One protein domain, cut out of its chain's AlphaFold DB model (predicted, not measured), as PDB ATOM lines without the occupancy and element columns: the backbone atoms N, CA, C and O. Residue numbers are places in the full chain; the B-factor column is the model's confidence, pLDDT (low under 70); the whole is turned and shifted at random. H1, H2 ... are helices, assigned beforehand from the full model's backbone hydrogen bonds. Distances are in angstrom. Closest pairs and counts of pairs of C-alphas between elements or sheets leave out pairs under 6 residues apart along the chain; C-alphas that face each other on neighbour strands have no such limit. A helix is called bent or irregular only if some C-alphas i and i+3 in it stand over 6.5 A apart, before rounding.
ATOM      1  N   TYR A   8      36.698  20.434 -42.871       94.56
ATOM      2  CA  TYR A   8      36.641  21.903 -42.761       94.56
ATOM      3  C   TYR A   8      36.110  22.406 -41.406       94.56
ATOM      4  O   TYR A   8      36.762  23.230 -40.756       94.56
ATOM      5  N   GLU A   9      34.984  21.865 -40.932       94.75
ATOM      6  CA  GLU A   9      34.396  22.236 -39.634       94.75
ATOM      7  C   GLU A   9      35.325  21.890 -38.464       94.75
ATOM      8  O   GLU A   9      35.539  22.690 -37.549       94.75
ATOM      9  N   LYS A  10      35.944  20.708 -38.525       96.50
ATOM     10  CA  LYS A  10      36.914  20.241 -37.532       96.50
ATOM     11  C   LYS A  10      38.130  21.164 -37.467       96.50
ATOM     12  O   LYS A  10      38.605  21.475 -36.374       96.50
ATOM     13  N   TRP A  11      38.623  21.645 -38.609       96.50
ATOM     14  CA  TRP A  11      39.716  22.618 -38.639       96.50
ATOM     15  C   TRP A  11      39.330  23.949 -37.993       96.50
ATOM     16  O   TRP A  11      40.143  24.497 -37.249       96.50
ATOM     17  N   GLY A  12      38.097  24.425 -38.189       95.50
ATOM     18  CA  GLY A  12      37.590  25.621 -37.507       95.50
ATOM     19  C   GLY A  12      37.621  25.480 -35.979       95.50
ATOM     20  O   GLY A  12      38.153  26.343 -35.272       95.50
ATOM     21  N   GLN A  13      37.175  24.330 -35.461       95.75
ATOM     22  CA  GLN A  13      37.239  24.011 -34.028       95.75
ATOM     23  C   GLN A  13      38.682  23.961 -33.501       95.75
ATOM     24  O   GLN A  13      38.973  24.527 -32.444       95.75
ATOM     25  N   ILE A  14      39.599  23.321 -34.236       96.19
ATOM     26  CA  ILE A  14      41.023  23.248 -33.873       96.19
ATOM     27  C   ILE A  14      41.644  24.649 -33.825       96.19
ATOM     28  O   ILE A  14      42.331  24.984 -32.857       96.19
ATOM     29  N   GLN A  15      41.381  25.479 -34.835       95.94
ATOM     30  CA  GLN A  15      41.902  26.844 -34.900       95.94
ATOM     31  C   GLN A  15      41.369  27.704 -33.750       95.94
ATOM     32  O   GLN A  15      42.166  28.364 -33.092       95.94
ATOM     33  N   ARG A  16      40.069  27.652 -33.429       94.50
ATOM     34  CA  ARG A  16      39.504  28.367 -32.264       94.50
ATOM     35  C   ARG A  16      40.037  27.876 -30.922       94.50
ATOM     36  O   ARG A  16      40.191  28.647 -29.976       94.50
ATOM     37  N   SER A  17      40.287  26.574 -30.814       94.69
ATOM     38  CA  SER A  17      40.911  25.981 -29.634       94.69
ATOM     39  C   SER A  17      42.297  26.592 -29.389       94.69
ATOM     40  O   SER A  17      42.614  26.922 -28.241       94.69
ATOM     41  N   MET A  18      43.072  26.797 -30.456       94.56
ATOM     42  CA  MET A  18      44.426  27.349 -30.409       94.56
ATOM     43  C   MET A  18      44.461  28.877 -30.267       94.56
ATOM     44  O   MET A  18      45.163  29.388 -29.397       94.56
ATOM     45  N   PHE A  19      43.704  29.599 -31.093       95.31
ATOM     46  CA  PHE A  19      43.681  31.061 -31.163       95.31
ATOM     47  C   PHE A  19      42.443  31.590 -30.436       95.31
ATOM     48  O   PHE A  19      41.344  31.632 -30.990       95.31
ATOM     49  N   LYS A  20      42.606  31.951 -29.158       90.12
ATOM     50  CA  LYS A  20      41.484  32.334 -28.277       90.12
ATOM     51  C   LYS A  20      40.767  33.614 -28.705       90.12
ATOM     52  O   LYS A  20      39.615  33.816 -28.336       90.12
ATOM     53  N   ASP A  21      41.441  34.455 -29.469       89.94
ATOM     54  CA  ASP A  21      40.959  35.711 -30.035       89.94
ATOM     55  C   ASP A  21      40.325  35.552 -31.430       89.94
ATOM     56  O   ASP A  21      39.798  36.521 -31.983       89.94
ATOM     57  N   LYS A  22      40.298  34.336 -31.994       90.19
ATOM     58  CA  LYS A  22      39.633  34.058 -33.272       90.19
ATOM     59  C   LYS A  22      38.114  34.227 -33.158       90.19
ATOM     60  O   LYS A  22      37.403  33.427 -32.542       90.19
ATOM     61  N   LEU A  23      37.607  35.258 -33.830       84.44
ATOM     62  CA  LEU A  23      36.192  35.634 -33.796       84.44
ATOM     63  C   LEU A  23      35.297  34.620 -34.514       84.44
ATOM     64  O   LEU A  23      34.346  34.130 -33.913       84.44
ATOM     65  N   PHE A  24      35.616  34.267 -35.759       86.50
ATOM     66  CA  PHE A  24      34.775  33.395 -36.583       86.50
ATOM     67  C   PHE A  24      35.025  31.909 -36.291       86.50
ATOM     68  O   PHE A  24      36.186  31.529 -36.110       86.50
ATOM     69  N   PRO A  25      33.982  31.065 -36.201       89.75
ATOM     70  CA  PRO A  25      34.143  29.644 -35.909       89.75
ATOM     71  C   PRO A  25      34.703  28.812 -37.065       89.75
ATOM     72  O   PRO A  25      35.287  27.757 -36.815       89.75
ATOM     73  N   GLU A  26      34.552  29.274 -38.299       93.25
ATOM     74  CA  GLU A  26      34.978  28.576 -39.504       93.25
ATOM     75  C   GLU A  26      36.503  28.566 -39.652       93.25
ATOM     76  O   GLU A  26      37.204  29.434 -39.127       93.25
ATOM     77  N   SER A  27      37.027  27.588 -40.394       95.56
ATOM     78  CA  SER A  27      38.441  27.590 -40.766       95.56
ATOM     79  C   SER A  27      38.716  28.696 -41.784       95.56
ATOM     80  O   SER A  27      38.055  28.756 -42.815       95.56
ATOM     81  N   ASP A  28      39.731  29.521 -41.539       94.25
ATOM     82  CA  ASP A  28      40.189  30.545 -42.484       94.25
ATOM     83  C   ASP A  28      41.672  30.365 -42.824       94.25
ATOM     84  O   ASP A  28      42.426  29.694 -42.111       94.25
ATOM     85  N   ASP A  29      42.084  30.917 -43.959       95.25
ATOM     86  CA  ASP A  29      43.432  30.793 -44.504       95.25
ATOM     87  C   ASP A  29      44.481  31.527 -43.657       95.25
ATOM     88  O   ASP A  29      45.575  30.992 -43.457       95.25
ATOM     89  N   GLN A  30      44.141  32.688 -43.085       94.50
ATOM     90  CA  GLN A  30      45.030  33.434 -42.190       94.50
ATOM     91  C   GLN A  30      45.362  32.611 -40.931       94.50
ATOM     92  O   GLN A  30      46.534  32.418 -40.595       94.50
ATOM     93  N   SER A  31      44.349  32.064 -40.262       95.88
ATOM     94  CA  SER A  31      44.495  31.199 -39.087       95.88
ATOM     95  C   SER A  31      45.179  29.876 -39.437       95.88
ATOM     96  O   SER A  31      46.009  29.390 -38.667       95.88
ATOM     97  N   ALA A  32      44.879  29.295 -40.603       95.94
ATOM     98  CA  ALA A  32      45.539  28.083 -41.082       95.94
ATOM     99  C   ALA A  32      47.040  28.299 -41.318       95.94
ATOM    100  O   ALA A  32      47.842  27.436 -40.950       95.94
ATOM    101  N   LEU A  33      47.428  29.446 -41.885       95.56
ATOM    102  CA  LEU A  33      48.830  29.808 -42.065       95.56
ATOM    103  C   LEU A  33      49.524  29.952 -40.710       95.56
ATOM    104  O   LEU A  33      50.546  29.308 -40.492       95.56
ATOM    105  N   ILE A  34      48.954  30.713 -39.770       95.25
ATOM    106  CA  ILE A  34      49.538  30.873 -38.426       95.25
ATOM    107  C   ILE A  34      49.680  29.510 -37.732       95.25
ATOM    108  O   ILE A  34      50.723  29.227 -37.143       95.25
ATOM    109  N   TYR A  35      48.675  28.637 -37.841       95.75
ATOM    110  CA  TYR A  35      48.729  27.280 -37.294       95.75
ATOM    111  C   TYR A  35      49.879  26.468 -37.899       95.75
ATOM    112  O   TYR A  35      50.642  25.840 -37.161       95.75
ATOM    113  N   LEU A  36      50.013  26.479 -39.230       95.19
ATOM    114  CA  LEU A  36      51.079  25.773 -39.943       95.19
ATOM    115  C   LEU A  36      52.453  26.270 -39.493       95.19
ATOM    116  O   LEU A  36      53.307  25.465 -39.134       95.19
ATOM    117  N   LEU A  37      52.639  27.590 -39.460       94.94
ATOM    118  CA  LEU A  37      53.880  28.225 -39.029       94.94
ATOM    119  C   LEU A  37      54.220  27.859 -37.582       94.94
ATOM    120  O   LEU A  37      55.352  27.488 -37.288       94.94
ATOM    121  N   TYR A  38      53.232  27.869 -36.693       94.25
ATOM    122  CA  TYR A  38      53.431  27.488 -35.301       94.25
ATOM    123  C   TYR A  38      53.828  26.010 -35.133       94.25
ATOM    124  O   TYR A  38      54.673  25.686 -34.297       94.25
ATOM    125  N   LYS A  39      53.227  25.100 -35.913       95.69
ATOM    126  CA  LYS A  39      53.468  23.649 -35.804       95.69
ATOM    127  C   LYS A  39      54.731  23.172 -36.506       95.69
ATOM    128  O   LYS A  39      55.374  22.257 -36.010       95.69
ATOM    129  N   GLU A  40      55.091  23.801 -37.614       95.88
ATOM    130  CA  GLU A  40      56.189  23.394 -38.497       95.88
ATOM    131  C   GLU A  40      57.275  24.482 -38.547       95.88
ATOM    132  O   GLU A  40      57.867  24.758 -39.593       95.88
ATOM    133  N   LYS A  41      57.527  25.139 -37.404       94.69
ATOM    134  CA  LYS A  41      58.421  26.305 -37.302       94.69
ATOM    135  C   LYS A  41      59.795  26.053 -37.934       94.69
ATOM    136  O   LYS A  41      60.276  26.880 -38.698       94.69
ATOM    137  N   GLU A  42      60.379  24.881 -37.674       96.31
ATOM    138  CA  GLU A  42      61.733  24.495 -38.104       96.31
ATOM    139  C   GLU A  42      61.831  24.323 -39.620       96.31
ATOM    140  O   GLU A  42      62.907  24.429 -40.197       96.31
ATOM    141  N   LYS A  43      60.697  24.087 -40.280       96.44
ATOM    142  CA  LYS A  43      60.628  23.907 -41.725       96.44
ATOM    143  C   LYS A  43      60.455  25.231 -42.465       96.44
ATOM    144  O   LYS A  43      60.985  25.389 -43.564       96.44
ATOM    145  N   TYR A  44      59.693  26.165 -41.895       95.50
ATOM    146  CA  TYR A  44      59.211  27.332 -42.637       95.50
ATOM    147  C   TYR A  44      59.794  28.676 -42.190       95.50
ATOM    148  O   TYR A  44      59.891  29.567 -43.030       95.50
ATOM    149  N   TYR A  45      60.193  28.852 -40.925       94.69
ATOM    150  CA  TYR A  45      60.524  30.189 -40.402       94.69
ATOM    151  C   TYR A  45      61.699  30.847 -41.124       94.69
ATOM    152  O   TYR A  45      61.599  32.016 -41.487       94.69
ATOM    153  N   ASP A  46      62.762  30.096 -41.412       96.19
ATOM    154  CA  ASP A  46      63.967  30.638 -42.059       96.19
ATOM    155  C   ASP A  46      63.725  31.109 -43.506       96.19
ATOM    156  O   ASP A  46      64.556  31.803 -44.089       96.19
ATOM    157  N   HIS A  47      62.570  30.768 -44.083       94.75
ATOM    158  CA  HIS A  47      62.168  31.139 -45.440       94.75
ATOM    159  C   HIS A  47      61.076  32.218 -45.467       94.75
ATOM    160  O   HIS A  47      60.567  32.546 -46.541       94.75
ATOM    161  N   ILE A  48      60.680  32.753 -44.308       95.38
ATOM    162  CA  ILE A  48      59.581  33.712 -44.186       95.38
ATOM    163  C   ILE A  48      60.091  35.008 -43.584       95.38
ATOM    164  O   ILE A  48      60.594  35.058 -42.464       95.38
TER     165      ILE A  48
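This is residues 8 to 48 of the 179 residues of a protein of Gossypium arboreum (UniProt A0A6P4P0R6). Three helices are strung out one after another in an open zigzag, with H2 in the middle, H1 set steeply across one end of the long axis and H3 turned back in a V at the other end. The loop of residues 19 to 28 folds back past H1 to reach the first residues of H2, while H2 and H3 make a sharp corner at residue 40. The printed part has 41 residues with three named helices in the order H1, H2, H3 and no named strand; the class is all helix. It is only just compact, close to loose, with a radius of gyration of the C-alphas of 10.8 A, and it is elongated, with spans of 30 by 19 by 13 A.

H2, residues 29 to 39, and H1, residues 8 to 18, are the longest helices, with 11 residues each. They only just touch, with 3 pairs of C-alphas within 8 A; the closest C-alphas, those of Gln 15 and Ser 31, are 6.6 A apart. Their lines stand at a steep tilt of 58 degrees and they run the same way. On from H2 comes H3, residues 41 to 47, which is close to H2 but not clearly touching it. The closest C-alphas of H2 and H3 are those of Leu 37 and Tyr 44, 6.5 A apart. These two helices stand at a steep tilt of 65 degrees and run opposite ways. H1 and H3 are apart. In H1 and H2 every O i to N i+4 pair is within hydrogen-bond range; in H3 it is 1 of 3, beside 2 of 4 O i to N i+3 pairs.

H2 runs from Asp 29 to Lys 39 and measures 15.1 A from first to last C-alpha; C-alpha 29 is at (43.432, 30.793, -44.504). H1 runs from Tyr 8, whose C-alpha is at (36.641, 21.903, -42.761), to Met 18, and measures 15.6 A. H3 runs from Lys 41 to His 47, whose C-alpha is at (62.168, 31.139, -45.440), and measures 10.2 A. H3 is irregular: C-alphas 43 and 46 are 7.5 A apart, and its line is a rough one.

The two C-alphas farthest apart, those of Glu 9 and Asp 46, are 30.8 A from each other. The C-alphas of Tyr 8 and Ile 48, the first and last printed residues, are 25.8 A apart. The printed part has no cut. The link from H1 to H2, with 10 residues, is short, the link from H2 to H3, with 1 residue, is tight, and there is no long link. Residues 38 to 43, of which 41 to 43 belong to H3, stand free. The mean pLDDT of the printed part is 94.3, and no printed residue is under 70.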